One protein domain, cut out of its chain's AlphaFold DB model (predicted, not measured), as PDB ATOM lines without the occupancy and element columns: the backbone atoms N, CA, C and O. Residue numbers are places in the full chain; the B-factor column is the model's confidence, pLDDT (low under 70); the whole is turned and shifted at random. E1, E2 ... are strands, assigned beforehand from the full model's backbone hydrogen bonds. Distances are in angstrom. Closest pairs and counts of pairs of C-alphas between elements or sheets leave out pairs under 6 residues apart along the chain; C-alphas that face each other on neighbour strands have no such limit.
ATOM      1  N   THR A  81     204.645 136.338 196.622       79.00
ATOM      2  CA  THR A  81     204.188 137.509 195.905       79.00
ATOM      3  C   THR A  81     204.013 137.109 194.459       79.00
ATOM      4  O   THR A  81     204.971 136.710 193.796       79.00
ATOM      5  N   VAL A  82     202.774 137.185 193.996       82.88
ATOM      6  CA  VAL A  82     202.381 136.914 192.624       82.88
ATOM      7  C   VAL A  82     201.961 138.228 192.000       82.88
ATOM      8  O   VAL A  82     200.988 138.838 192.436       82.88
ATOM      9  N   THR A  83     202.670 138.655 190.964       84.12
ATOM     10  CA  THR A  83     202.272 139.806 190.154       84.12
ATOM     11  C   THR A  83     201.803 139.301 188.807       84.12
ATOM     12  O   THR A  83     202.545 138.618 188.104       84.12
ATOM     13  N   PHE A  84     200.577 139.641 188.438       86.12
ATOM     14  CA  PHE A  84     199.980 139.243 187.173       86.12
ATOM     15  C   PHE A  84     199.403 140.445 186.437       86.12
ATOM     16  O   PHE A  84     198.820 141.338 187.046       86.12
ATOM     17  N   CYS A  85     199.590 140.474 185.123       84.62
ATOM     18  CA  CYS A  85     199.224 141.596 184.271       84.62
ATOM     19  C   CYS A  85     198.271 141.148 183.166       84.62
ATOM     20  O   CYS A  85     198.420 140.063 182.591       84.62
ATOM     21  N   SER A  86     197.297 142.000 182.851       85.00
ATOM     22  CA  SER A  86     196.329 141.734 181.785       85.00
ATOM     23  C   SER A  86     196.856 142.089 180.404       85.00
ATOM     24  O   SER A  86     196.355 141.553 179.425       85.00
ATOM     25  N   ASN A  87     197.880 142.937 180.298       83.06
ATOM     26  CA  ASN A  87     198.450 143.326 179.014       83.06
ATOM     27  C   ASN A  87     199.846 142.731 178.829       83.06
ATOM     28  O   ASN A  87     200.650 142.661 179.761       83.06
ATOM     29  N   ARG A  88     200.140 142.338 177.592       85.56
ATOM     30  CA  ARG A  88     201.473 141.937 177.147       85.56
ATOM     31  C   ARG A  88     201.760 142.628 175.827       85.56
ATOM     32  O   ARG A  88     200.926 142.557 174.928       85.56
ATOM     33  N   ASP A  89     202.932 143.234 175.715       83.81
ATOM     34  CA  ASP A  89     203.455 143.715 174.438       83.81
ATOM     35  C   ASP A  89     204.804 143.042 174.178       83.81
ATOM     36  O   ASP A  89     205.728 143.127 174.988       83.81
ATOM     37  N   GLY A  90     204.882 142.263 173.100       83.19
ATOM     38  CA  GLY A  90     206.041 141.421 172.808       83.19
ATOM     39  C   GLY A  90     206.450 140.507 173.976       83.19
ATOM     40  O   GLY A  90     205.713 139.599 174.376       83.19
ATOM     41  N   GLY A  91     207.667 140.718 174.482       82.81
ATOM     42  CA  GLY A  91     208.271 139.959 175.581       82.81
ATOM     43  C   GLY A  91     208.011 140.534 176.975       82.81
ATOM     44  O   GLY A  91     208.572 140.015 177.936       82.81
ATOM     45  N   GLU A  92     207.206 141.592 177.098       84.81
ATOM     46  CA  GLU A  92     207.052 142.357 178.339       84.81
ATOM     47  C   GLU A  92     205.608 142.397 178.837       84.81
ATOM     48  O   GLU A  92     204.642 142.410 178.069       84.81
ATOM     49  N   CYS A  93     205.474 142.420 180.161       82.81
ATOM     50  CA  CYS A  93     204.205 142.564 180.855       82.81
ATOM     51  C   CYS A  93     203.919 144.027 181.124       82.81
ATOM     52  O   CYS A  93     204.714 144.702 181.776       82.81
ATOM     53  N   ASN A  94     202.762 144.487 180.664       83.62
ATOM     54  CA  ASN A  94     202.358 145.873 180.798       83.62
ATOM     55  C   ASN A  94     201.169 146.008 181.753       83.62
ATOM     56  O   ASN A  94     200.318 145.114 181.814       83.62
ATOM     57  N   PRO A  95     201.062 147.139 182.471       81.56
ATOM     58  CA  PRO A  95     199.876 147.463 183.245       81.56
ATOM     59  C   PRO A  95     198.579 147.372 182.409       81.56
ATOM     60  O   PRO A  95     198.605 147.625 181.200       81.56
ATOM     61  N   PRO A  96     197.432 147.047 183.033       85.81
ATOM     62  CA  PRO A  96     197.232 146.934 184.474       85.81
ATOM     63  C   PRO A  96     197.762 145.608 185.033       85.81
ATOM     64  O   PRO A  96     197.549 144.539 184.458       85.81
ATOM     65  N   CYS A  97     198.446 145.706 186.173       81.12
ATOM     66  CA  CYS A  97     198.969 144.571 186.920       81.12
ATOM     67  C   CYS A  97     198.368 144.559 188.322       81.12
ATOM     68  O   CYS A  97     198.175 145.610 188.932       81.12
ATOM     69  N   THR A  98     198.097 143.366 188.829       81.25
ATOM     70  CA  THR A  98     197.654 143.129 190.199       81.25
ATOM     71  C   THR A  98     198.718 142.311 190.908       81.25
ATOM     72  O   THR A  98     199.223 141.330 190.359       81.25
ATOM     73  N   THR A  99     199.052 142.713 192.128       83.12
ATOM     74  CA  THR A  99     199.975 141.978 192.988       83.12
ATOM     75  C   THR A  99     199.203 141.393 194.156       83.12
ATOM     76  O   THR A  99     198.460 142.093 194.841       83.12
ATOM     77  N   PHE A 100     199.382 140.098 194.371       79.31
ATOM     78  CA  PHE A 100     198.834 139.351 195.486       79.31
ATOM     79  C   PHE A 100     199.986 138.818 196.332       79.31
ATOM     80  O   PHE A 100     200.937 138.265 195.787       79.31
ATOM     81  N   SER A 101     199.885 138.948 197.650       80.50
ATOM     82  CA  SER A 101     200.824 138.343 198.591       80.50
ATOM     83  C   SER A 101     200.042 137.454 199.544       80.50
ATOM     84  O   SER A 101     199.157 137.927 200.255       80.50
ATOM     85  N   GLY A 102     200.358 136.164 199.551       72.25
ATOM     86  CA  GLY A 102     199.653 135.194 200.381       72.25
ATOM     87  C   GLY A 102     200.310 133.820 200.365       72.25
ATOM     88  O   GLY A 102     201.423 133.652 199.868       72.25
ATOM     89  N   SER A 103     199.618 132.839 200.938       69.94
ATOM     90  CA  SER A 103     200.051 131.442 200.919       69.94
ATOM     91  C   SER A 103     199.815 130.795 199.547       69.94
ATOM     92  O   SER A 103     199.060 131.307 198.721       69.94
ATOM     93  N   ASN A 104     200.452 129.644 199.318       64.38
ATOM     94  CA  ASN A 104     200.474 128.863 198.071       64.38
ATOM     95  C   ASN A 104     199.125 128.237 197.632       64.38
ATOM     96  O   ASN A 104     199.108 127.217 196.938       64.38
ATOM     97  N   ALA A 105     197.993 128.821 198.027       71.25
ATOM     98  CA  ALA A 105     196.680 128.417 197.545       71.25
ATOM     99  C   ALA A 105     196.544 128.685 196.036       71.25
ATOM    100  O   ALA A 105     197.198 129.567 195.481       71.25
ATOM    101  N   CYS A 106     195.675 127.922 195.370       80.25
ATOM    102  CA  CYS A 106     195.419 128.091 193.946       80.25
ATOM    103  C   CYS A 106     194.793 129.461 193.653       80.25
ATOM    104  O   CYS A 106     193.621 129.702 193.949       80.25
ATOM    105  N   LEU A 107     195.597 130.363 193.094       83.38
ATOM    106  CA  LEU A 107     195.225 131.748 192.866       83.38
ATOM    107  C   LEU A 107     194.397 131.878 191.589       83.38
ATOM    108  O   LEU A 107     194.847 131.540 190.492       83.38
ATOM    109  N   SER A 108     193.191 132.422 191.725       83.44
ATOM    110  CA  SER A 108     192.363 132.776 190.576       83.44
ATOM    111  C   SER A 108     192.878 134.071 189.952       83.44
ATOM    112  O   SER A 108     192.796 135.138 190.557       83.44
ATOM    113  N   THR A 109     193.423 133.967 188.742       79.50
ATOM    114  CA  THR A 109     194.011 135.073 187.976       79.50
ATOM    115  C   THR A 109     193.305 135.232 186.621       79.50
ATOM    116  O   THR A 109     193.919 135.076 185.558       79.50
ATOM    117  N   PRO A 110     191.991 135.542 186.610       77.88
ATOM    118  CA  PRO A 110     191.248 135.716 185.367       77.88
ATOM    119  C   PRO A 110     191.819 136.866 184.537       77.88
ATOM    120  O   PRO A 110     192.308 137.855 185.078       77.88
ATOM    121  N   ASN A 111     191.741 136.741 183.210       77.62
ATOM    122  CA  ASN A 111     192.214 137.761 182.261       77.62
ATOM    123  C   ASN A 111     193.689 138.160 182.449       77.62
ATOM    124  O   ASN A 111     194.082 139.292 182.161       77.62
ATOM    125  N   THR A 112     194.507 137.233 182.941       83.56
ATOM    126  CA  THR A 112     195.957 137.398 183.003       83.56
ATOM    127  C   THR A 112     196.566 136.969 181.680       83.56
ATOM    128  O   THR A 112     196.175 135.949 181.127       83.56
ATOM    129  N   ASN A 113     197.528 137.736 181.175       85.94
ATOM    130  CA  ASN A 113     198.339 137.357 180.019       85.94
ATOM    131  C   ASN A 113     199.770 137.006 180.404       85.94
ATOM    132  O   ASN A 113     200.444 136.273 179.675       85.94
ATOM    133  N   CYS A 114     200.230 137.499 181.548       86.50
ATOM    134  CA  CYS A 114     201.499 137.087 182.094       86.50
ATOM    135  C   CYS A 114     201.580 137.261 183.607       86.50
ATOM    136  O   CYS A 114     200.905 138.108 184.192       86.50
ATOM    137  N   LEU A 115     202.407 136.432 184.234       87.69
ATOM    138  CA  LEU A 115     202.478 136.295 185.683       87.69
ATOM    139  C   LEU A 115     203.913 136.019 186.129       87.69
ATOM    140  O   LEU A 115     204.627 135.263 185.485       87.69
ATOM    141  N   VAL A 116     204.330 136.595 187.246       86.75
ATOM    142  CA  VAL A 116     205.577 136.262 187.936       86.75
ATOM    143  C   VAL A 116     205.265 135.953 189.392       86.75
ATOM    144  O   VAL A 116     204.377 136.570 189.980       86.75
ATOM    145  N   ALA A 117     205.987 134.998 189.967       85.31
ATOM    146  CA  ALA A 117     205.869 134.638 191.368       85.31
ATOM    147  C   ALA A 117     207.254 134.529 192.012       85.31
ATOM    148  O   ALA A 117     208.225 134.155 191.350       85.31
ATOM    149  N   THR A 118     207.346 134.867 193.298       80.31
ATOM    150  CA  THR A 118     208.594 134.748 194.073       80.31
ATOM    151  C   THR A 118     208.915 133.312 194.483       80.31
ATOM    152  O   THR A 118     210.068 133.012 194.777       80.31
ATOM    153  N   THR A 119     207.921 132.422 194.486       78.88
ATOM    154  CA  THR A 119     208.066 130.975 194.709       78.88
ATOM    155  C   THR A 119     207.130 130.217 193.756       78.88
ATOM    156  O   THR A 119     206.430 130.827 192.940       78.88
ATOM    157  N   ASP A 120     207.137 128.884 193.805       80.25
ATOM    158  CA  ASP A 120     206.229 128.085 192.984       80.25
ATOM    159  C   ASP A 120     204.789 128.162 193.516       80.25
ATOM    160  O   ASP A 120     204.478 127.659 194.596       80.25
ATOM    161  N   VAL A 121     203.908 128.794 192.738       81.00
ATOM    162  CA  VAL A 121     202.481 128.940 193.054       81.00
ATOM    163  C   VAL A 121     201.605 128.134 192.128       81.00
ATOM    164  O   VAL A 121     201.932 127.909 190.964       81.00
ATOM    165  N   LEU A 122     200.432 127.788 192.641       84.88
ATOM    166  CA  LEU A 122     199.334 127.258 191.859       84.88
ATOM    167  C   LEU A 122     198.434 128.410 191.398       84.88
ATOM    168  O   LEU A 122     198.065 129.263 192.200       84.88
ATOM    169  N   PHE A 123     198.059 128.443 190.120       84.00
ATOM    170  CA  PHE A 123     197.182 129.479 189.565       84.00
ATOM    171  C   PHE A 123     196.203 128.927 188.522       84.00
ATOM    172  O   PHE A 123     196.437 127.885 187.902       84.00
ATOM    173  N   CYS A 124     195.095 129.633 188.307       83.31
ATOM    174  CA  CYS A 124     194.052 129.256 187.356       83.31
ATOM    175  C   CYS A 124     193.428 130.493 186.683       83.31
ATOM    176  O   CYS A 124     193.471 131.589 187.235       83.31
ATOM    177  N   GLY A 125     192.813 130.333 185.507       76.56
ATOM    178  CA  GLY A 125     192.192 131.452 184.773       76.56
ATOM    179  C   GLY A 125     190.720 131.651 185.035       76.56
ATOM    180  O   GLY A 125     190.181 132.714 184.745       76.56
ATOM    181  N   SER A 126     190.069 130.639 185.593       72.44
ATOM    182  CA  SER A 126     188.652 130.708 185.907       72.44
ATOM    183  C   SER A 126     188.443 131.274 187.311       72.44
ATOM    184  O   SER A 126     189.209 130.952 188.225       72.44
ATOM    185  N   PRO A 127     187.389 132.077 187.533       72.50
ATOM    186  CA  PRO A 127     186.994 132.476 188.876       72.50
ATOM    187  C   PRO A 127     186.775 131.236 189.752       72.50
ATOM    188  O   PRO A 127     186.132 130.273 189.335       72.50
ATOM    189  N   GLY A 128     187.346 131.250 190.956       71.00
ATOM    190  CA  GLY A 128     187.153 130.195 191.955       71.00
ATOM    191  C   GLY A 128     187.853 128.864 191.676       71.00
ATOM    192  O   GLY A 128     187.595 127.928 192.421       71.00
ATOM    193  N   CYS A 129     188.711 128.773 190.649       72.69
ATOM    194  CA  CYS A 129     189.540 127.603 190.330       72.69
ATOM    195  C   CYS A 129     188.809 126.269 190.542       72.69
ATOM    196  O   CYS A 129     188.995 125.620 191.567       72.69
ATOM    197  N   GLY A 130     187.971 125.854 189.582       67.56
ATOM    198  CA  GLY A 130     187.130 124.645 189.647       67.56
ATOM    199  C   GLY A 130     187.878 123.298 189.674       67.56
ATOM    200  O   GLY A 130     187.480 122.369 188.982       67.56
ATOM    201  N   GLY A 131     188.975 123.194 190.426       66.12
ATOM    202  CA  GLY A 131     189.773 121.991 190.658       66.12
ATOM    203  C   GLY A 131     191.056 121.889 189.831       66.12
ATOM    204  O   GLY A 131     191.924 121.097 190.179       66.12
ATOM    205  N   ILE A 132     191.211 122.685 188.767       71.44
ATOM    206  CA  ILE A 132     192.390 122.631 187.889       71.44
ATOM    207  C   ILE A 132     193.269 123.853 188.137       71.44
ATOM    208  O   ILE A 132     192.875 124.990 187.866       71.44
ATOM    209  N   CYS A 133     194.471 123.591 188.636       81.81
ATOM    210  CA  CYS A 133     195.469 124.591 188.976       81.81
ATOM    211  C   CYS A 133     196.794 124.238 188.310       81.81
ATOM    212  O   CYS A 133     197.199 123.078 188.312       81.81
ATOM    213  N   ASN A 134     197.469 125.241 187.764       78.88
ATOM    214  CA  ASN A 134     198.750 125.082 187.086       78.88
ATOM    215  C   ASN A 134     199.868 125.602 187.983       78.88
ATOM    216  O   ASN A 134     199.695 126.621 188.645       78.88
ATOM    217  N   SER A 135     201.005 124.911 188.002       82.88
ATOM    218  CA  SER A 135     202.189 125.337 188.760       82.88
ATOM    219  C   SER A 135     202.979 126.376 187.965       82.88
ATOM    220  O   SER A 135     203.182 126.223 186.759       82.88
ATOM    221  N   PHE A 136     203.477 127.420 188.623       83.62
ATOM    222  CA  PHE A 136     204.361 128.412 188.006       83.62
ATOM    223  C   PHE A 136     205.645 127.794 187.453       83.62
ATOM    224  O   PHE A 136     206.159 128.240 186.424       83.62
ATOM    225  N   ASN A 137     206.150 126.736 188.080       81.75
ATOM    226  CA  ASN A 137     207.311 126.013 187.583       81.75
ATOM    227  C   ASN A 137     207.042 125.290 186.249       81.75
ATOM    228  O   ASN A 137     207.954 125.132 185.444       81.75
ATOM    229  N   SER A 138     205.782 124.945 185.952       81.06
ATOM    230  CA  SER A 138     205.364 124.377 184.655       81.06
ATOM    231  C   SER A 138     205.214 125.407 183.525       81.06
ATOM    232  O   SER A 138     204.629 125.118 182.483       81.06
ATOM    233  N   CYS A 139     205.739 126.621 183.709       81.56
ATOM    234  CA  CYS A 139     205.678 127.671 182.704       81.56
ATOM    235  C   CYS A 139     206.351 127.258 181.383       81.56
ATOM    236  O   CYS A 139     207.578 127.177 181.311       81.56
ATOM    237  N   GLY A 140     205.555 127.071 180.326       75.75
ATOM    238  CA  GLY A 140     206.063 126.685 179.006       75.75
ATOM    239  C   GLY A 140     206.832 127.798 178.288       75.75
ATOM    240  O   GLY A 140     207.863 127.543 177.673       75.75
ATOM    241  N   THR A 141     206.371 129.049 178.378       84.19
ATOM    242  CA  THR A 141     207.022 130.194 177.719       84.19
ATOM    243  C   THR A 141     207.373 131.267 178.740       84.19
ATOM    244  O   THR A 141     206.497 131.957 179.266       84.19
ATOM    245  N   ARG A 142     208.673 131.420 179.006       86.00
ATOM    246  CA  ARG A 142     209.214 132.506 179.828       86.00
ATOM    247  C   ARG A 142     209.367 133.772 178.981       86.00
ATOM    248  O   ARG A 142     209.821 133.724 177.843       86.00
ATOM    249  N   LEU A 143     208.960 134.888 179.558       85.25
ATOM    250  CA  LEU A 143     209.076 136.245 179.045       85.25
ATOM    251  C   LEU A 143     210.252 136.955 179.736       85.25
ATOM    252  O   LEU A 143     210.927 136.378 180.597       85.25
ATOM    253  N   ASN A 144     210.481 138.222 179.387       82.75
ATOM    254  CA  ASN A 144     211.495 139.043 180.046       82.75
ATOM    255  C   ASN A 144     211.218 139.135 181.557       82.75
ATOM    256  O   ASN A 144     210.075 139.038 182.006       82.75
ATOM    257  N   ASN A 145     212.272 139.327 182.355       79.31
ATOM    258  CA  ASN A 145     212.184 139.462 183.817       79.31
ATOM    259  C   ASN A 145     211.522 138.262 184.527       79.31
ATOM    260  O   ASN A 145     210.890 138.424 185.568       79.31
ATOM    261  N   ASN A 146     211.672 137.055 183.969       81.56
ATOM    262  CA  ASN A 146     211.145 135.792 184.507       81.56
ATOM    263  C   ASN A 146     209.615 135.692 184.577       81.56
ATOM    264  O   ASN A 146     209.089 134.764 185.207       81.56
ATOM    265  N   PHE A 147     208.893 136.583 183.896       86.12
ATOM    266  CA  PHE A 147     207.455 136.435 183.740       86.12
ATOM    267  C   PHE A 147     207.139 135.163 182.956       86.12
ATOM    268  O   PHE A 147     207.868 134.740 182.064       86.12
ATOM    269  N   CYS A 148     206.034 134.532 183.300       85.81
ATOM    270  CA  CYS A 148     205.451 133.444 182.556       85.81
ATOM    271  C   CYS A 148     204.374 133.986 181.631       85.81
ATOM    272  O   CYS A 148     203.555 134.802 182.053       85.81
ATOM    273  N   PHE A 149     204.352 133.519 180.390       86.56
ATOM    274  CA  PHE A 149     203.255 133.772 179.471       86.56
ATOM    275  C   PHE A 149     202.069 132.868 179.816       86.56
ATOM    276  O   PHE A 149     202.183 131.642 179.793       86.56
ATOM    277  N   THR A 150     200.930 133.474 180.139       80.75
ATOM    278  CA  THR A 150     199.753 132.769 180.663       80.75
ATOM    279  C   THR A 150     198.411 133.282 180.104       80.75
ATOM    280  O   THR A 150     197.483 133.458 180.890       80.75
TER     281      THR A 150
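This is residues 81 to 150 of the 164 residues of an uncharacterized protein of Pleurotus ostreatus PC15 (UniProt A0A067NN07). With little regular structure, the domain is a long, bent hairpin of E1 and E2, widened by short E3 into a sheet, with loops and small E4 beyond. The 70 printed residues include no named helix and four strands, E1 to E4 along the chain, with 27 residues: all strand. The sheet's order is E2, E1, E3, antiparallel. The whole is compact, radius of gyration of the C-alphas 10.9 A, spanning 31 by 21 by 20 A.

E1, residues 81 to 89, and E2, residues 92 to 102, form a hairpin; N 84 and O 98 are 2.9 A apart. E1 bends by 71 degrees at residue 86, E2 by 90 at residue 95. E3, residues 114 to 117, is antiparallel to E1, N 116 and O 83 2.8 A apart. E4, residues 122 to 124, pairs with no named strand and is apart from E1, E2 and E3.

E1 begins at C-alpha 81 (204.188, 137.509, 195.905) and measures 22.4 A, E2 24.3 A, E3 10.5 A. E4, 7.2 A, ends at C-alpha 124 (194.052, 129.256, 187.356).

The printed part has no cut. The link E2 to E3 is long. Residues 103 to 104 and 130 to 131 have pLDDT under 70.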